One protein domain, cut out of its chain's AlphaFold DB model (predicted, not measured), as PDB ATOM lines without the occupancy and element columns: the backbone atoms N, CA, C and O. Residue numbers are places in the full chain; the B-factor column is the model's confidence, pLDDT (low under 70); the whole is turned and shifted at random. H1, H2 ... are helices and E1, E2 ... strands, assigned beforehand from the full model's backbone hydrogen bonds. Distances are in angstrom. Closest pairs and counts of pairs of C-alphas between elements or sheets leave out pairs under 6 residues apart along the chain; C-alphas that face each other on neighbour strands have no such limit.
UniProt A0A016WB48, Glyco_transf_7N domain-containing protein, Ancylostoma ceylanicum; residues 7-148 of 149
ATOM      1  N   GLU A   7     208.145 160.018  84.270       94.56
ATOM      2  CA  GLU A   7     207.289 159.066  83.554       94.56
ATOM      3  C   GLU A   7     208.047 158.291  82.459       94.56
ATOM      4  O   GLU A   7     207.845 157.093  82.267       94.56
ATOM      5  N   TYR A   8     208.979 158.946  81.755       95.00
ATOM      6  CA  TYR A   8     209.829 158.257  80.784       95.00
ATOM      7  C   TYR A   8     210.701 157.189  81.462       95.00
ATOM      8  O   TYR A   8     210.825 156.075  80.952       95.00
ATOM      9  N   MET A   9     211.302 157.513  82.611       95.19
ATOM     10  CA  MET A   9     212.147 156.580  83.361       95.19
ATOM     11  C   MET A   9     211.336 155.453  84.000       95.19
ATOM     12  O   MET A   9     211.787 154.313  83.957       95.19
ATOM     13  N   GLU A  10     210.146 155.736  84.527       95.12
ATOM     14  CA  GLU A  10     209.230 154.726  85.073       95.12
ATOM     15  C   GLU A  10     208.829 153.701  84.006       95.12
ATOM     16  O   GLU A  10     208.915 152.497  84.234       95.12
ATOM     17  N   ASN A  11     208.494 154.168  82.799       96.44
ATOM     18  CA  ASN A  11     208.184 153.287  81.672       96.44
ATOM     19  C   ASN A  11     209.407 152.485  81.204       96.44
ATOM     20  O   ASN A  11     209.313 151.285  80.936       96.44
ATOM     21  N   LYS A  12     210.571 153.138  81.107       96.88
ATOM     22  CA  LYS A  12     211.830 152.507  80.683       96.88
ATOM     23  C   LYS A  12     212.318 151.448  81.676       96.88
ATOM     24  O   LYS A  12     212.874 150.434  81.255       96.88
ATOM     25  N   TYR A  13     212.129 151.691  82.969       97.12
ATOM     26  CA  TYR A  13     212.555 150.829  84.068       97.12
ATOM     27  C   TYR A  13     211.359 150.190  84.778       97.12
ATOM     28  O   TYR A  13     211.343 150.064  85.999       97.12
ATOM     29  N   SER A  14     210.374 149.734  84.004       97.06
ATOM     30  CA  SER A  14     209.122 149.142  84.501       97.06
ATOM     31  C   SER A  14     209.293 147.847  85.303       97.06
ATOM     32  O   SER A  14     208.358 147.390  85.955       97.06
ATOM     33  N   TYR A  15     210.486 147.252  85.270       96.12
ATOM     34  CA  TYR A  15     210.859 146.095  86.083       96.12
ATOM     35  C   TYR A  15     211.310 146.467  87.507       96.12
ATOM     36  O   TYR A  15     211.554 145.571  88.315       96.12
ATOM     37  N   LEU A  16     211.471 147.758  87.820       97.62
ATOM     38  CA  LEU A  16     211.741 148.219  89.180       97.62
ATOM     39  C   LEU A  16     210.459 148.169  90.013       97.62
ATOM     40  O   LEU A  16     209.383 148.563  89.568       97.62
ATOM     41  N   MET A  17     210.590 147.727  91.257       97.31
ATOM     42  CA  MET A  17     209.525 147.817  92.249       97.31
ATOM     43  C   MET A  17     209.378 149.264  92.759       97.31
ATOM     44  O   MET A  17     210.320 150.063  92.636       97.31
ATOM     45  N   PRO A  18     208.224 149.617  93.368       95.31
ATOM     46  CA  PRO A  18     208.021 150.928  93.981       95.31
ATOM     47  C   PRO A  18     209.174 151.330  94.909       95.31
ATOM     48  O   PRO A  18     209.721 150.500  95.633       95.31
ATOM     49  N   GLY A  19     209.550 152.611  94.874       93.75
ATOM     50  CA  GLY A  19     210.729 153.118  95.590       93.75
ATOM     51  C   GLY A  19     212.060 152.890  94.862       93.75
ATOM     52  O   GLY A  19     213.115 153.073  95.460       93.75
ATOM     53  N   GLY A  20     212.034 152.485  93.585       96.56
ATOM     54  CA  GLY A  20     213.245 152.303  92.778       96.56
ATOM     55  C   GLY A  20     214.077 151.091  93.204       96.56
ATOM     56  O   GLY A  20     215.304 151.128  93.109       96.56
ATOM     57  N   HIS A  21     213.417 150.045  93.710       98.31
ATOM     58  CA  HIS A  21     214.051 148.818  94.185       98.31
ATOM     59  C   HIS A  21     214.154 147.787  93.053       98.31
ATOM     60  O   HIS A  21     213.173 147.500  92.368       98.31
ATOM     61  N   TYR A  22     215.329 147.192  92.876       98.38
ATOM     62  CA  TYR A  22     215.569 146.101  91.935       98.38
ATOM     63  C   TYR A  22     216.053 144.850  92.661       98.38
ATOM     64  O   TYR A  22     216.943 144.934  93.500       98.38
ATOM     65  N   THR A  23     215.534 143.693  92.258       97.75
ATOM     66  CA  THR A  23     216.109 142.384  92.576       97.75
ATOM     67  C   THR A  23     216.193 141.543  91.299       97.75
ATOM     68  O   THR A  23     215.287 141.604  90.459       97.75
ATOM     69  N   PRO A  24     217.271 140.767  91.094       97.06
ATOM     70  CA  PRO A  24     217.372 139.890  89.936       97.06
ATOM     71  C   PRO A  24     216.332 138.764  90.007       97.06
ATOM     72  O   PRO A  24     216.131 138.148  91.049       97.06
ATOM     73  N   SER A  25     215.678 138.466  88.883       94.38
ATOM     74  CA  SER A  25     214.589 137.479  88.823       94.38
ATOM     75  C   SER A  25     215.059 136.030  88.645       94.38
ATOM     76  O   SER A  25     214.305 135.097  88.912       94.38
ATOM     77  N   ASN A  26     216.294 135.826  88.183       95.31
ATOM     78  CA  ASN A  26     216.855 134.518  87.829       95.31
ATOM     79  C   ASN A  26     217.941 134.021  88.798       95.31
ATOM     80  O   ASN A  26     218.484 132.934  88.595       95.31
ATOM     81  N   CYS A  27     218.283 134.796  89.827       95.56
ATOM     82  CA  CYS A  27     219.254 134.416  90.849       95.56
ATOM     83  C   CYS A  27     219.001 135.173  92.156       95.56
ATOM     84  O   CYS A  27     218.210 136.108  92.204       95.56
ATOM     85  N   ILE A  28     219.707 134.784  93.216       95.19
ATOM     86  CA  ILE A  28     219.701 135.505  94.490       95.19
ATOM     87  C   ILE A  28     220.947 136.386  94.523       95.19
ATOM     88  O   ILE A  28     222.061 135.870  94.417       95.19
ATOM     89  N   ALA A  29     220.767 137.701  94.645       96.06
ATOM     90  CA  ALA A  29     221.885 138.627  94.787       96.06
ATOM     91  C   ALA A  29     222.632 138.364  96.102       96.06
ATOM     92  O   ALA A  29     222.018 138.224  97.160       96.06
ATOM     93  N   THR A  30     223.963 138.300  96.036       92.81
ATOM     94  CA  THR A  30     224.813 138.192  97.233       92.81
ATOM     95  C   THR A  30     224.838 139.505  98.011       92.81
ATOM     96  O   THR A  30     224.785 139.502  99.239       92.81
ATOM     97  N   ASP A  31     224.856 140.620  97.281       95.06
ATOM     98  CA  ASP A  31     224.979 141.959  97.836       95.06
ATOM     99  C   ASP A  31     223.641 142.698  97.761       95.06
ATOM    100  O   ASP A  31     223.033 142.807  96.691       95.06
ATOM    101  N   LYS A  32     223.216 143.215  98.918       97.12
ATOM    102  CA  LYS A  32     222.048 144.083  99.076       97.12
ATOM    103  C   LYS A  32     222.520 145.506  99.343       97.12
ATOM    104  O   LYS A  32     223.064 145.774 100.415       97.12
ATOM    105  N   LEU A  33     222.315 146.407  98.395       97.81
ATOM    106  CA  LEU A  33     222.927 147.728  98.365       97.81
ATOM    107  C   LEU A  33     221.900 148.857  98.537       97.81
ATOM    108  O   LEU A  33     221.059 149.080  97.668       97.81
ATOM    109  N   ALA A  34     222.036 149.652  99.600       98.31
ATOM    110  CA  ALA A  34     221.347 150.938  99.691       98.31
ATOM    111  C   ALA A  34     222.223 152.051  99.104       98.31
ATOM    112  O   ALA A  34     223.294 152.347  99.636       98.31
ATOM    113  N   VAL A  35     221.764 152.696  98.033       98.50
ATOM    114  CA  VAL A  35     222.425 153.871  97.449       98.50
ATOM    115  C   VAL A  35     221.804 155.130  98.035       98.50
ATOM    116  O   VAL A  35     220.663 155.452  97.727       98.50
ATOM    117  N   ILE A  36     222.543 155.845  98.876       98.50
ATOM    118  CA  ILE A  36     222.067 157.036  99.583       98.50
ATOM    119  C   ILE A  36     222.594 158.282  98.885       98.50
ATOM    120  O   ILE A  36     223.807 158.496  98.811       98.50
ATOM    121  N   ILE A  37     221.670 159.134  98.439       98.06
ATOM    122  CA  ILE A  37     221.985 160.367  97.719       98.06
ATOM    123  C   ILE A  37     221.479 161.577  98.507       98.06
ATOM    124  O   ILE A  37     220.268 161.765  98.624       98.06
ATOM    125  N   PRO A  38     222.368 162.439  99.022       97.00
ATOM    126  CA  PRO A  38     221.991 163.707  99.614       97.00
ATOM    127  C   PRO A  38     221.541 164.644  98.495       97.00
ATOM    128  O   PRO A  38     222.237 164.819  97.493       97.00
ATOM    129  N   PHE A  39     220.380 165.266  98.663       96.69
ATOM    130  CA  PHE A  39     219.754 166.028  97.591       96.69
ATOM    131  C   PHE A  39     219.197 167.368  98.068       96.69
ATOM    132  O   PHE A  39     218.622 167.479  99.150       96.69
ATOM    133  N   ARG A  40     219.377 168.393  97.225       94.56
ATOM    134  CA  ARG A  40     218.695 169.688  97.306       94.56
ATOM    135  C   ARG A  40     218.870 170.453  95.993       94.56
ATOM    136  O   ARG A  40     220.007 170.612  95.553       94.56
ATOM    137  N   ASP A  41     217.785 170.951  95.401       92.75
ATOM    138  CA  ASP A  41     217.785 171.864  94.238       92.75
ATOM    139  C   ASP A  41     218.666 171.406  93.047       92.75
ATOM    140  O   ASP A  41     219.368 172.199  92.410       92.75
ATOM    141  N   ARG A  42     218.688 170.098  92.756       93.88
ATOM    142  CA  ARG A  42     219.555 169.475  91.732       93.88
ATOM    143  C   ARG A  42     218.783 168.539  90.791       93.88
ATOM    144  O   ARG A  42     219.343 167.557  90.313       93.88
ATOM    145  N   ASP A  43     217.515 168.842  90.515       95.00
ATOM    146  CA  ASP A  43     216.574 167.957  89.801       95.00
ATOM    147  C   ASP A  43     217.120 167.425  88.462       95.00
ATOM    148  O   ASP A  43     217.100 166.222  88.212       95.00
ATOM    149  N   THR A  44     217.738 168.284  87.643       95.75
ATOM    150  CA  THR A  44     218.371 167.861  86.381       95.75
ATOM    151  C   THR A  44     219.462 166.805  86.593       95.75
ATOM    152  O   THR A  44     219.514 165.826  85.850       95.75
ATOM    153  N   HIS A  45     220.314 166.967  87.614       96.44
ATOM    154  CA  HIS A  45     221.352 165.982  87.935       96.44
ATOM    155  C   HIS A  45     220.732 164.682  88.437       96.44
ATOM    156  O   HIS A  45     221.140 163.616  87.992       96.44
ATOM    157  N   LEU A  46     219.702 164.759  89.285       97.19
ATOM    158  CA  LEU A  46     219.013 163.573  89.789       97.19
ATOM    159  C   LEU A  46     218.381 162.760  88.654       97.19
ATOM    160  O   LEU A  46     218.539 161.544  88.612       97.19
ATOM    161  N   ARG A  47     217.728 163.412  87.689       97.00
ATOM    162  CA  ARG A  47     217.161 162.731  86.513       97.00
ATOM    163  C   ARG A  47     218.231 162.031  85.680       97.00
ATOM    164  O   ARG A  47     218.050 160.885  85.273       97.00
ATOM    165  N   ILE A  48     219.356 162.706  85.438       96.50
ATOM    166  CA  ILE A  48     220.500 162.120  84.728       96.50
ATOM    167  C   ILE A  48     221.047 160.925  85.517       96.50
ATOM    168  O   ILE A  48     221.275 159.865  84.933       96.50
ATOM    169  N   LEU A  49     221.214 161.074  86.830       97.56
ATOM    170  CA  LEU A  49     221.704 160.035  87.721       97.56
ATOM    171  C   LEU A  49     220.805 158.803  87.684       97.56
ATOM    172  O   LEU A  49     221.287 157.727  87.350       97.56
ATOM    173  N   LEU A  50     219.508 158.948  87.954       97.62
ATOM    174  CA  LEU A  50     218.552 157.836  87.962       97.62
ATOM    175  C   LEU A  50     218.514 157.125  86.606       97.62
ATOM    176  O   LEU A  50     218.594 155.895  86.540       97.62
ATOM    177  N   ASN A  51     218.492 157.890  85.508       96.81
ATOM    178  CA  ASN A  51     218.490 157.322  84.166       96.81
ATOM    179  C   ASN A  51     219.755 156.506  83.852       96.81
ATOM    180  O   ASN A  51     219.682 155.594  83.032       96.81
ATOM    181  N   ASN A  52     220.902 156.801  84.463       97.31
ATOM    182  CA  ASN A  52     222.141 156.058  84.223       97.31
ATOM    183  C   ASN A  52     222.362 154.951  85.260       97.31
ATOM    184  O   ASN A  52     222.616 153.804  84.889       97.31
ATOM    185  N   MET A  53     222.200 155.266  86.543       97.88
ATOM    186  CA  MET A  53     222.477 154.363  87.657       97.88
ATOM    187  C   MET A  53     221.542 153.160  87.684       97.88
ATOM    188  O   MET A  53     222.018 152.056  87.938       97.88
ATOM    189  N   HIS A  54     220.259 153.307  87.331       97.75
ATOM    190  CA  HIS A  54     219.372 152.142  87.265       97.75
ATOM    191  C   HIS A  54     219.831 151.127  86.214       97.75
ATOM    192  O   HIS A  54     219.926 149.931  86.494       97.75
ATOM    193  N   ARG A  55     220.194 151.593  85.014       96.31
ATOM    194  CA  ARG A  55     220.766 150.730  83.968       96.31
ATOM    195  C   ARG A  55     222.105 150.132  84.393       96.31
ATOM    196  O   ARG A  55     222.400 148.994  84.049       96.31
ATOM    197  N   PHE A  56     222.935 150.902  85.081       97.69
ATOM    198  CA  PHE A  56     224.278 150.489  85.464       97.69
ATOM    199  C   PHE A  56     224.268 149.430  86.582       97.69
ATOM    200  O   PHE A  56     224.881 148.379  86.422       97.69
ATOM    201  N   LEU A  57     223.517 149.644  87.667       97.38
ATOM    202  CA  LEU A  57     223.464 148.723  88.812       97.38
ATOM    203  C   LEU A  57     222.729 147.414  88.484       97.38
ATOM    204  O   LEU A  57     223.123 146.348  88.950       97.38
ATOM    205  N   THR A  58     221.704 147.463  87.626       96.06
ATOM    206  CA  THR A  58     220.953 146.258  87.209       96.06
ATOM    207  C   THR A  58     221.816 145.260  86.444       96.06
ATOM    208  O   THR A  58     221.702 144.058  86.679       96.06
ATOM    209  N   LYS A  59     222.745 145.737  85.601       95.88
ATOM    210  CA  LYS A  59     223.734 144.883  84.913       95.88
ATOM    211  C   LYS A  59     224.636 144.110  85.878       95.88
ATOM    212  O   LYS A  59     225.172 143.077  85.494       95.88
ATOM    213  N   GLN A  60     224.820 144.612  87.098       95.81
ATOM    214  CA  GLN A  60     225.671 143.991  88.115       95.81
ATOM    215  C   GLN A  60     224.927 142.955  88.969       95.81
ATOM    216  O   GLN A  60     225.527 142.380  89.870       95.81
ATOM    217  N   MET A  61     223.644 142.686  88.682       95.88
ATOM    218  CA  MET A  61     222.836 141.666  89.367       95.88
ATOM    219  C   MET A  61     222.733 141.874  90.892       95.88
ATOM    220  O   MET A  61     222.668 140.912  91.655       95.88
ATOM    221  N   LEU A  62     222.714 143.136  91.326       96.50
ATOM    222  CA  LEU A  62     222.568 143.534  92.730       96.50
ATOM    223  C   LEU A  62     221.094 143.513  93.164       96.50
ATOM    224  O   LEU A  62     220.211 143.754  92.345       96.50
ATOM    225  N   ASP A  63     220.835 143.291  94.450       97.88
ATOM    226  CA  ASP A  63     219.588 143.699  95.111       97.88
ATOM    227  C   ASP A  63     219.834 145.129  95.612       97.88
ATOM    228  O   ASP A  63     220.741 145.338  96.413       97.88
ATOM    229  N   TYR A  64     219.156 146.142  95.067       98.38
ATOM    230  CA  TYR A  64     219.458 147.531  95.427       98.38
ATOM    231  C   TYR A  64     218.240 148.450  95.413       98.38
ATOM    232  O   TYR A  64     217.282 148.235  94.671       98.38
ATOM    233  N   SER A  65     218.345 149.547  96.164       98.44
ATOM    234  CA  SER A  65     217.459 150.710  96.062       98.44
ATOM    235  C   SER A  65     218.255 152.006  96.022       98.44
ATOM    236  O   SER A  65     219.303 152.125  96.658       98.44
ATOM    237  N   ILE A  66     217.719 152.996  95.308       98.56
ATOM    238  CA  ILE A  66     218.219 154.372  95.325       98.56
ATOM    239  C   ILE A  66     217.344 155.205  96.265       98.56
ATOM    240  O   ILE A  66     216.155 155.383  96.025       98.56
ATOM    241  N   ILE A  67     217.948 155.722  97.333       98.50
ATOM    242  CA  ILE A  67     217.300 156.476  98.405       98.50
ATOM    243  C   ILE A  67     217.780 157.924  98.330       98.50
ATOM    244  O   ILE A  67     218.918 158.251  98.675       98.50
ATOM    245  N   VAL A  68     216.891 158.799  97.875       98.25
ATOM    246  CA  VAL A  68     217.147 160.238  97.790       98.25
ATOM    247  C   VAL A  68     216.763 160.883  99.120       98.25
ATOM    248  O   VAL A  68     215.607 160.833  99.532       98.25
ATOM    249  N   VAL A  69     217.736 161.491  99.796       98.06
ATOM    250  CA  VAL A  69     217.552 162.171 101.082       98.06
ATOM    251  C   VAL A  69     217.523 163.672 100.837       98.06
ATOM    252  O   VAL A  69     218.563 164.329 100.729       98.06
ATOM    253  N   GLU A  70     216.316 164.212 100.724       96.62
ATOM    254  CA  GLU A  70     216.102 165.627 100.450       96.62
ATOM    255  C   GLU A  70     216.222 166.480 101.719       96.62
ATOM    256  O   GLU A  70     215.596 166.209 102.747       96.62
ATOM    257  N   GLN A  71     217.021 167.546 101.650       93.94
ATOM    258  CA  GLN A  71     217.076 168.530 102.723       93.94
ATOM    259  C   GLN A  71     215.986 169.587 102.567       93.94
ATOM    260  O   GLN A  71     215.874 170.230 101.527       93.94
ATOM    261  N   VAL A  72     215.276 169.855 103.666       92.06
ATOM    262  CA  VAL A  72     214.305 170.950 103.764       92.06
ATOM    263  C   VAL A  72     214.935 172.291 103.357       92.06
ATOM    264  O   VAL A  72     216.078 172.602 103.711       92.06
ATOM    265  N   ALA A  73     214.159 173.095 102.631       88.25
ATOM    266  CA  ALA A  73     214.547 174.421 102.164       88.25
ATOM    267  C   ALA A  73     214.979 175.369 103.304       88.25
ATOM    268  O   ALA A  73     214.679 175.163 104.480       88.25
ATOM    269  N   ASN A  74     215.661 176.460 102.935       86.62
ATOM    270  CA  ASN A  74     216.068 177.551 103.836       86.62
ATOM    271  C   ASN A  74     217.030 177.157 104.977       86.62
ATOM    272  O   ASN A  74     217.110 177.842 105.995       86.62
ATOM    273  N   GLN A  75     217.800 176.083 104.806       86.88
ATOM    274  CA  GLN A  75     218.896 175.703 105.705       86.88
ATOM    275  C   GLN A  75     220.214 175.594 104.933       86.88
ATOM    276  O   GLN A  75     220.214 175.446 103.715       86.88
ATOM    277  N   THR A  76     221.362 175.639 105.607       88.88
ATOM    278  CA  THR A  76     222.652 175.328 104.965       88.88
ATOM    279  C   THR A  76     222.730 173.834 104.658       88.88
ATOM    280  O   THR A  76     222.383 173.023 105.517       88.88
ATOM    281  N   LEU A  77     223.186 173.462 103.453       87.88
ATOM    282  CA  LEU A  77     223.306 172.054 103.063       87.88
ATOM    283  C   LEU A  77     224.279 171.345 104.006       87.88
ATOM    284  O   LEU A  77     225.432 171.761 104.114       87.88
ATOM    285  N   ASN A  78     223.837 170.275 104.663       92.94
ATOM    286  CA  ASN A  78     224.715 169.426 105.464       92.94
ATOM    287  C   ASN A  78     224.726 168.014 104.894       92.94
ATOM    288  O   ASN A  78     223.975 167.134 105.312       92.94
ATOM    289  N   ARG A  79     225.627 167.815 103.937       93.56
ATOM    290  CA  ARG A  79     225.775 166.566 103.203       93.56
ATOM    291  C   ARG A  79     226.019 165.356 104.112       93.56
ATOM    292  O   ARG A  79     225.305 164.366 104.008       93.56
ATOM    293  N   ALA A  80     226.969 165.457 105.044       94.00
ATOM    294  CA  ALA A  80     227.291 164.370 105.971       94.00
ATOM    295  C   ALA A  80     226.100 163.998 106.870       94.00
ATOM    296  O   ALA A  80     225.853 162.825 107.138       94.00
ATOM    297  N   LYS A  81     225.312 164.991 107.301       95.69
ATOM    298  CA  LYS A  81     224.087 164.736 108.066       95.69
ATOM    299  C   LYS A  81     223.049 163.975 107.241       95.69
ATOM    300  O   LYS A  81     222.431 163.064 107.779       95.69
ATOM    301  N   LEU A  82     222.859 164.324 105.969       96.88
ATOM    302  CA  LEU A  82     221.909 163.629 105.093       96.88
ATOM    303  C   LEU A  82     222.329 162.181 104.831       96.88
ATOM    304  O   LEU A  82     221.472 161.306 104.845       96.88
ATOM    305  N   PHE A  83     223.630 161.909 104.689       96.94
ATOM    306  CA  PHE A  83     224.133 160.535 104.638       96.94
ATOM    307  C   PHE A  83     223.774 159.741 105.898       96.94
ATOM    308  O   PHE A  83     223.238 158.640 105.792       96.94
ATOM    309  N   ASN A  84     223.989 160.315 107.086       97.12
ATOM    310  CA  ASN A  84     223.649 159.654 108.349       97.12
ATOM    311  C   ASN A  84     222.138 159.417 108.503       97.12
ATOM    312  O   ASN A  84     221.734 158.349 108.957       97.12
ATOM    313  N   VAL A  85     221.302 160.390 108.121       97.75
ATOM    314  CA  VAL A  85     219.836 160.224 108.116       97.75
ATOM    315  C   VAL A  85     219.442 159.114 107.148       97.75
ATOM    316  O   VAL A  85     218.733 158.195 107.539       97.75
ATOM    317  N   GLY A  86     219.961 159.153 105.919       97.94
ATOM    318  CA  GLY A  86     219.714 158.118 104.922       97.94
ATOM    319  C   GLY A  86     220.118 156.732 105.404       97.94
ATOM    320  O   GLY A  86     219.399 155.777 105.142       97.94
ATOM    321  N   PHE A  87     221.226 156.616 106.139       97.56
ATOM    322  CA  PHE A  87     221.672 155.346 106.701       97.56
ATOM    323  C   PHE A  87     220.649 154.801 107.695       97.56
ATOM    324  O   PHE A  87     220.203 153.666 107.551       97.56
ATOM    325  N   VAL A  88     220.249 155.622 108.672       97.94
ATOM    326  CA  VAL A  88     219.278 155.222 109.698       97.94
ATOM    327  C   VAL A  88     217.952 154.810 109.060       97.94
ATOM    328  O   VAL A  88     217.447 153.734 109.369       97.94
ATOM    329  N   GLU A  89     217.427 155.608 108.130       98.12
ATOM    330  CA  GLU A  89     216.161 155.314 107.451       98.12
ATOM    331  C   GLU A  89     216.259 154.073 106.552       98.12
ATOM    332  O   GLU A  89     215.379 153.213 106.583       98.12
ATOM    333  N   ALA A  90     217.359 153.903 105.808       97.44
ATOM    334  CA  ALA A  90     217.573 152.724 104.970       97.44
ATOM    335  C   ALA A  90     217.544 151.426 105.790       97.44
ATOM    336  O   ALA A  90     216.950 150.440 105.345       97.44
ATOM    337  N   MET A  91     218.130 151.428 106.994       96.25
ATOM    338  CA  MET A  91     218.123 150.272 107.903       96.25
ATOM    339  C   MET A  91     216.720 149.889 108.398       96.25
ATOM    340  O   MET A  91     216.523 148.745 108.808       96.25
ATOM    341  N   LEU A  92     215.750 150.807 108.351       97.12
ATOM    342  CA  LEU A  92     214.351 150.536 108.695       97.12
ATOM    343  C   LEU A  92     213.543 149.995 107.506       97.12
ATOM    344  O   LEU A  92     212.521 149.343 107.711       97.12
ATOM    345  N   MET A  93     213.988 150.255 106.274       95.75
ATOM    346  CA  MET A  93     213.254 149.903 105.053       95.75
ATOM    347  C   MET A  93     213.485 148.457 104.605       95.75
ATOM    348  O   MET A  93     212.554 147.802 104.140       95.75
ATOM    349  N   TYR A  94     214.725 147.965 104.690       97.12
ATOM    350  CA  TYR A  94     215.112 146.663 104.139       97.12
ATOM    351  C   TYR A  94     216.429 146.167 104.773       97.12
ATOM    352  O   TYR A  94     217.253 146.987 105.188       97.12
ATOM    353  N   PRO A  95     216.678 144.843 104.875       96.12
ATOM    354  CA  PRO A  95     217.915 144.307 105.447       96.12
ATOM    355  C   PRO A  95     219.087 144.413 104.457       96.12
ATOM    356  O   PRO A  95     219.546 143.406 103.917       96.12
ATOM    357  N   TRP A  96     219.564 145.635 104.226       96.81
ATOM    358  CA  TRP A  96     220.731 145.912 103.387       96.81
ATOM    359  C   TRP A  96     222.011 145.290 103.966       96.81
ATOM    360  O   TRP A  96     222.171 145.191 105.190       96.81
ATOM    361  N   SER A  97     222.911 144.886 103.070       94.94
ATOM    362  CA  SER A  97     224.244 144.352 103.373       94.94
ATOM    363  C   SER A  97     225.300 145.450 103.346       94.94
ATOM    364  O   SER A  97     226.221 145.419 104.143       94.94
ATOM    365  N   CYS A  98     225.175 146.436 102.456       95.44
ATOM    366  CA  CYS A  98     226.106 147.555 102.385       95.44
ATOM    367  C   CYS A  98     225.432 148.852 101.936       95.44
ATOM    368  O   CYS A  98     224.296 148.874 101.451       95.44
ATOM    369  N   ILE A  99     226.161 149.947 102.134       97.38
ATOM    370  CA  ILE A  99     225.711 151.318 101.925       97.38
ATOM    371  C   ILE A  99     226.655 152.005 100.951       97.38
ATOM    372  O   ILE A  99     227.865 152.019 101.172       97.38
ATOM    373  N   LEU A 100     226.108 152.616  99.907       97.44
ATOM    374  CA  LEU A 100     226.835 153.502  99.009       97.44
ATOM    375  C   LEU A 100     226.418 154.942  99.279       97.44
ATOM    376  O   LEU A 100     225.292 155.332  98.976       97.44
ATOM    377  N   PHE A 101     227.336 155.741  99.805       97.25
ATOM    378  CA  PHE A 101     227.179 157.187  99.847       97.25
ATOM    379  C   PHE A 101     227.551 157.752  98.486       97.25
ATOM    380  O   PHE A 101     228.682 157.567  98.032       97.25
ATOM    381  N   HIS A 102     226.588 158.385  97.818       97.31
ATOM    382  CA  HIS A 102     226.722 158.747  96.417       97.31
ATOM    383  C   HIS A 102     226.271 160.181  96.142       97.31
ATOM    384  O   HIS A 102     225.130 160.546  96.411       97.31
ATOM    385  N   ASP A 103     227.139 160.986  95.538       95.75
ATOM    386  CA  ASP A 103     226.782 162.326  95.077       95.75
ATOM    387  C   ASP A 103     225.896 162.328  93.843       95.75
ATOM    388  O   ASP A 103     226.035 161.507  92.944       95.75
ATOM    389  N   VAL A 104     224.974 163.286  93.781       96.31
ATOM    390  CA  VAL A 104     223.979 163.346  92.703       96.31
ATOM    391  C   VAL A 104     224.585 163.635  91.319       96.31
ATOM    392  O   VAL A 104     223.951 163.368  90.302       96.31
ATOM    393  N   ASP A 105     225.792 164.197  91.262       94.31
ATOM    394  CA  ASP A 105     226.450 164.696  90.049       94.31
ATOM    395  C   ASP A 105     227.660 163.858  89.598       94.31
ATOM    396  O   ASP A 105     228.394 164.264  88.696       94.31
ATOM    397  N   VAL A 106     227.853 162.673  90.180       94.75
ATOM    398  CA  VAL A 106     228.922 161.741  89.804       94.75
ATOM    399  C   VAL A 106     228.322 160.549  89.061       94.75
ATOM    400  O   VAL A 106     227.246 160.074  89.399       94.75
ATOM    401  N   LEU A 107     228.996 160.055  88.024       95.81
ATOM    402  CA  LEU A 107     228.582 158.854  87.295       95.81
ATOM    403  C   LEU A 107     229.782 157.938  87.048       95.81
ATOM    404  O   LEU A 107     230.875 158.437  86.769       95.81
ATOM    405  N   PRO A 108     229.596 156.610  87.098       95.19
ATOM    406  CA  PRO A 108     230.609 155.675  86.641       95.19
ATOM    407  C   PRO A 108     230.706 155.709  85.109       95.19
ATOM    408  O   PRO A 108     229.701 155.598  84.408       95.19
ATOM    409  N   GLU A 109     231.926 155.825  84.583       94.44
ATOM    410  CA  GLU A 109     232.186 155.812  83.132       94.44
ATOM    411  C   GLU A 109     232.423 154.397  82.575       94.44
ATOM    412  O   GLU A 109     232.426 154.198  81.361       94.44
ATOM    413  N   ASP A 110     232.612 153.404  83.450       94.00
ATOM    414  CA  ASP A 110     232.976 152.037  83.079       94.00
ATOM    415  C   ASP A 110     232.135 151.010  83.851       94.00
ATOM    416  O   ASP A 110     232.131 150.991  85.084       94.00
ATOM    417  N   ASP A 111     231.456 150.116  83.124       93.94
ATOM    418  CA  ASP A 111     230.644 149.018  83.680       93.94
ATOM    419  C   ASP A 111     231.476 148.041  84.548       93.94
ATOM    420  O   ASP A 111     230.915 147.276  85.333       93.94
ATOM    421  N   ARG A 112     232.815 148.070  84.451       94.12
ATOM    422  CA  ARG A 112     233.743 147.279  85.283       94.12
ATOM    423  C   ARG A 112     233.937 147.849  86.693       94.12
ATOM    424  O   ARG A 112     234.615 147.222  87.507       94.12
ATOM    425  N   ILE A 113     233.361 149.011  87.007       93.69
ATOM    426  CA  ILE A 113     233.364 149.583  88.359       93.69
ATOM    427  C   ILE A 113     232.321 148.838  89.208       93.69
ATOM    428  O   ILE A 113     231.143 149.199  89.282       93.69
ATOM    429  N   LEU A 114     232.761 147.752  89.843       94.56
ATOM    430  CA  LEU A 114     231.889 146.871  90.617       94.56
ATOM    431  C   LEU A 114     231.475 147.504  91.953       94.56
ATOM    432  O   LEU A 114     232.325 147.841  92.783       94.56
ATOM    433  N   HIS A 115     230.164 147.593  92.170       94.94
ATOM    434  CA  HIS A 115     229.511 148.098  93.385       94.94
ATOM    435  C   HIS A 115     229.184 146.979  94.389       94.94
ATOM    436  O   HIS A 115     228.293 147.106  95.221       94.94
ATOM    437  N   THR A 116     229.928 145.877  94.313       92.62
ATOM    438  CA  THR A 116     229.871 144.764  95.269       92.62
ATOM    439  C   THR A 116     230.366 145.200  96.645       92.62
ATOM    440  O   THR A 116     231.398 145.886  96.719       92.62
ATOM    441  N   CYS A 117     229.719 144.737  97.713       91.94
ATOM    442  CA  CYS A 117     230.048 145.124  99.083       91.94
ATOM    443  C   CYS A 117     231.525 144.797  99.413       91.94
ATOM    444  O   CYS A 117     232.033 143.725  99.062       91.94
ATOM    445  N   PRO A 118     232.282 145.716 100.041       91.31
ATOM    446  CA  PRO A 118     233.643 145.422 100.468       91.31
ATOM    447  C   PRO A 118     233.630 144.466 101.668       91.31
ATOM    448  O   PRO A 118     232.732 144.522 102.485       91.31
ATOM    449  N   THR A 119     234.658 143.627 101.819       88.06
ATOM    450  CA  THR A 119     234.705 142.602 102.887       88.06
ATOM    451  C   THR A 119     235.531 142.989 104.115       88.06
ATOM    452  O   THR A 119     235.645 142.203 105.052       88.06
ATOM    453  N   ARG A 120     236.217 144.142 104.092       86.19
ATOM    454  CA  ARG A 120     237.132 144.554 105.175       86.19
ATOM    455  C   ARG A 120     237.108 146.046 105.457       86.19
ATOM    456  O   ARG A 120     236.864 146.450 106.582       86.19
ATOM    457  N   ASN A 121     237.424 146.852 104.447       90.00
ATOM    458  CA  ASN A 121     237.564 148.298 104.585       90.00
ATOM    459  C   ASN A 121     236.570 149.006 103.661       90.00
ATOM    460  O   ASN A 121     236.311 148.480 102.574       90.00
ATOM    461  N   PRO A 122     236.091 150.209 104.029       92.19
ATOM    462  CA  PRO A 122     235.378 151.080 103.104       92.19
ATOM    463  C   PRO A 122     236.130 151.224 101.779       92.19
ATOM    464  O   PRO A 122     237.362 151.311 101.750       92.19
ATOM    465  N   ARG A 123     235.387 151.237 100.675       91.94
ATOM    466  CA  ARG A 123     235.933 151.383  99.327       91.94
ATOM    467  C   ARG A 123     235.563 152.749  98.772       91.94
ATOM    468  O   ARG A 123     234.400 153.000  98.477       91.94
ATOM    469  N   HIS A 124     236.575 153.577  98.546       91.56
ATOM    470  CA  HIS A 124     236.426 154.801  97.770       91.56
ATOM    471  C   HIS A 124     236.298 154.458  96.283       91.56
ATOM    472  O   HIS A 124     237.175 153.788  95.729       91.56
ATOM    473  N   MET A 125     235.210 154.884  95.641       91.31
ATOM    474  CA  MET A 125     234.907 154.502  94.255       91.31
ATOM    475  C   MET A 125     235.249 155.596  93.239       91.31
ATOM    476  O   MET A 125     235.690 155.285  92.132       91.31
ATOM    477  N   ALA A 126     235.128 156.872  93.610       90.44
ATOM    478  CA  ALA A 126     235.411 158.013  92.733       90.44
ATOM    479  C   ALA A 126     236.910 158.384  92.716       90.44
ATOM    480  O   ALA A 126     237.310 159.504  93.026       90.44
ATOM    481  N   VAL A 127     237.770 157.425  92.365       89.00
ATOM    482  CA  VAL A 127     239.236 157.581  92.459       89.00
ATOM    483  C   VAL A 127     239.841 158.490  91.384       89.00
ATOM    484  O   VAL A 127     240.851 159.149  91.637       89.00
ATOM    485  N   ALA A 128     239.241 158.522  90.193       90.00
ATOM    486  CA  ALA A 128     239.715 159.274  89.037       90.00
ATOM    487  C   ALA A 128     238.506 159.841  88.286       90.00
ATOM    488  O   ALA A 128     237.758 159.098  87.658       90.00
ATOM    489  N   MET A 129     238.307 161.154  88.383       89.69
ATOM    490  CA  MET A 129     237.173 161.849  87.769       89.69
ATOM    491  C   MET A 129     237.643 162.786  86.662       89.69
ATOM    492  O   MET A 129     238.710 163.397  86.771       89.69
ATOM    493  N   ASN A 130     236.802 162.967  85.647       90.31
ATOM    494  CA  ASN A 130     237.043 163.895  84.543       90.31
ATOM    495  C   ASN A 130     237.335 165.335  85.018       90.31
ATOM    496  O   ASN A 130     238.244 165.971  84.499       90.31
ATOM    497  N   LYS A 131     236.648 165.820  86.068       87.50
ATOM    498  CA  LYS A 131     236.854 167.154  86.667       87.50
ATOM    499  C   LYS A 131     238.262 167.357  87.242       87.50
ATOM    500  O   LYS A 131     238.647 168.485  87.534       87.50
ATOM    501  N   PHE A 132     239.013 166.269  87.412       87.94
ATOM    502  CA  PHE A 132     240.393 166.251  87.887       87.94
ATOM    503  C   PHE A 132     241.369 165.677  86.847       87.94
ATOM    504  O   PHE A 132     242.445 165.208  87.217       87.94
ATOM    505  N   ASP A 133     241.002 165.674  85.560       89.75
ATOM    506  CA  ASP A 133     241.787 165.079  84.467       89.75
ATOM    507  C   ASP A 133     242.181 163.617  84.739       89.75
ATOM    508  O   ASP A 133     243.283 163.183  84.398       89.75
ATOM    509  N   TYR A 134     241.317 162.866  85.433       88.94
ATOM    510  CA  TYR A 134     241.570 161.491  85.878       88.94
ATOM    511  C   TYR A 134     242.829 161.318  86.745       88.94
ATOM    512  O   TYR A 134     243.340 160.208  86.911       88.94
ATOM    513  N   LYS A 135     243.327 162.400  87.350       87.69
ATOM    514  CA  LYS A 135     244.376 162.331  88.369       87.69
ATOM    515  C   LYS A 135     243.765 161.860  89.683       87.69
ATOM    516  O   LYS A 135     242.648 162.241  90.029       87.69
ATOM    517  N   TYR A 136     244.520 161.050  90.423       80.00
ATOM    518  CA  TYR A 136     244.066 160.498  91.696       80.00
ATOM    519  C   TYR A 136     243.666 161.601  92.678       80.00
ATOM    520  O   TYR A 136     244.508 162.369  93.152       80.00
ATOM    521  N   ALA A 137     242.381 161.635  93.019       66.81
ATOM    522  CA  ALA A 137     241.878 162.482  94.083       66.81
ATOM    523  C   ALA A 137     242.159 161.802  95.429       66.81
ATOM    524  O   ALA A 137     241.733 160.677  95.677       66.81
ATOM    525  N   LYS A 138     242.878 162.489  96.325       61.00
ATOM    526  CA  LYS A 138     243.120 162.013  97.703       61.00
ATOM    527  C   LYS A 138     241.948 162.293  98.654       61.00
ATOM    528  O   LYS A 138     242.062 162.037  99.848       61.00
ATOM    529  N   HIS A 139     240.858 162.865  98.153       62.22
ATOM    530  CA  HIS A 139     239.724 163.290  98.962       62.22
ATOM    531  C   HIS A 139     238.620 162.229  98.911       62.22
ATOM    532  O   HIS A 139     238.068 161.988  97.844       62.22
ATOM    533  N   LEU A 140     238.314 161.628 100.067       62.62
ATOM    534  CA  LEU A 140     237.207 160.682 100.302       62.62
ATOM    535  C   LEU A 140     235.873 161.426 100.378       62.62
ATOM    536  O   LEU A 140     235.201 161.439 101.407       62.62
ATOM    537  N   ASN A 141     235.578 162.193  99.338       62.78
ATOM    538  CA  ASN A 141     234.524 163.180  99.422       62.78
ATOM    539  C   ASN A 141     233.378 162.895  98.487       62.78
ATOM    540  O   ASN A 141     232.420 163.610  98.649       62.78
ATOM    541  N   ASP A 142     233.412 161.947  97.549       77.56
ATOM    542  CA  ASP A 142     232.399 161.912  96.481       77.56
ATOM    543  C   ASP A 142     231.584 160.610  96.481       77.56
ATOM    544  O   ASP A 142     230.362 160.680  96.598       77.56
ATOM    545  N   ILE A 143     232.235 159.439  96.424       82.12
ATOM    546  CA  ILE A 143     231.558 158.132  96.424       82.12
ATOM    547  C   ILE A 143     232.292 157.130  97.319       82.12
ATOM    548  O   ILE A 143     233.423 156.742  97.001       82.12
ATOM    549  N   ASP A 144     231.616 156.632  98.354       85.25
ATOM    550  CA  ASP A 144     232.152 155.628  99.277       85.25
ATOM    551  C   ASP A 144     231.169 154.478  99.493       85.25
ATOM    552  O   ASP A 144     229.999 154.685  99.816       85.25
ATOM    553  N   LEU A 145     231.670 153.253  99.348       83.69
ATOM    554  CA  LEU A 145     230.935 152.023  99.615       83.69
ATOM    555  C   LEU A 145     231.399 151.420 100.944       83.69
ATOM    556  O   LEU A 145     232.591 151.166 101.138       83.69
ATOM    557  N   MET A 146     230.460 151.177 101.851       81.94
ATOM    558  CA  MET A 146     230.711 150.698 103.208       81.94
ATOM    559  C   MET A 146     229.942 149.412 103.481       81.94
ATOM    560  O   MET A 146     228.750 149.336 103.194       81.94
ATOM    561  N   ASP A 147     230.622 148.421 104.053       81.69
ATOM    562  CA  ASP A 147     229.971 147.212 104.564       81.69
ATOM    563  C   ASP A 147     229.136 147.533 105.808       81.69
ATOM    564  O   ASP A 147     229.455 148.460 106.563       81.69
ATOM    565  N   ARG A 148     228.068 146.769 106.025       73.50
ATOM    566  CA  ARG A 148     227.293 146.849 107.260       73.50
ATOM    567  C   ARG A 148     228.047 146.103 108.364       73.50
ATOM    568  O   ARG A 148     228.333 144.921 108.221       73.50
TER     569      ARG A 148
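This is residues 7 to 148 of the 149 residues of the protein "Glyco_transf_7N domain-containing protein" of Ancylostoma ceylanicum (UniProt A0A016WB48). A twisted sheet of four strands forms the core, with helix H3 slanting over one face and H2 running along edge strand E2 on the other. The small helix H1 is beside H2, away from the sheet, and the long stretch 103 to 142, with no named element, loops out beyond the E4 edge, where residues 123 to 124 pair with E4. The printed part has 142 residues, with three named helices and four named strands in the order H1 E1 H2 E2 H3 E3 E4, under half of the residues being in named elements; the class is mixed, helices and strands. The sheet, in the order E2 E1 E3 E4, is mixed. The whole is compact, with a radius of gyration of the C-alphas of 14.8 A and spans of 41 by 34 by 29 A.

Find C-alpha 7 at (207.289, 159.066, 83.554), where H1 begins; it ends at residue 12. E1, residues 32 to 39, spans 22.1 A, and H2, residues 43 to 58, spans 22.3 A, with a kink of 25 degrees near residue 52. Next come E2, residues 63 to 70, at 22.8 A, and H3, residues 79 to 93, at 20.9 A. E3 holds residues 98 to 102, 12.7 A long, and E4 residues 143 to 147, 13.7 A, ending at C-alpha 147 at (229.971, 147.212, 104.564).

Start at E1 and E2, parallel at 18 degrees, with N 35 and O 65 2.9 A apart, within hydrogen-bond range. On the other side of E1, E3 is parallel to it at 26 degrees, with N 36 and O 100 at 2.8 A. E3 and E4 form a hairpin, antiparallel at 169 degrees, with N 146 and O 99 at 2.8 A. E1, H2 and E2 make a strand-helix-strand unit, two parallel neighbour strands with a helix between; E2, H3 and E3 make a split one, with E1 between the strands. Both crossovers are right-handed. The sheet and its helices make three layers, with helices on both faces of the sheet: H3 is on one face at a height over the sheet of 7.8 A, slantwise to E1 at 38 degrees on the local plane, its closest C-alphas to E1 being those of Leu 82 and Pro 38, 5.5 A apart. H2 is on the opposite face at 9.8 A, over E2 and along it at 8 degrees on the local plane. H1 is close to H2 but not clearly touching, Met 9 and Asn 51 having the closest C-alphas, 6.4 A. In H1 every O i to N i+4 pair is within hydrogen-bond range, against 11 of 12 in H2 and 10 of 11 in H3.

The two C-alphas farthest apart, of Asn 26 and Asn 74, are 45.9 A apart. The printed part has no cut. The links H1 to E1, 19 residues, and E3 to E4, 40 residues, are long. The mean pLDDT of the printed part is 93.0; look at residues 137 to 141 for values under 70.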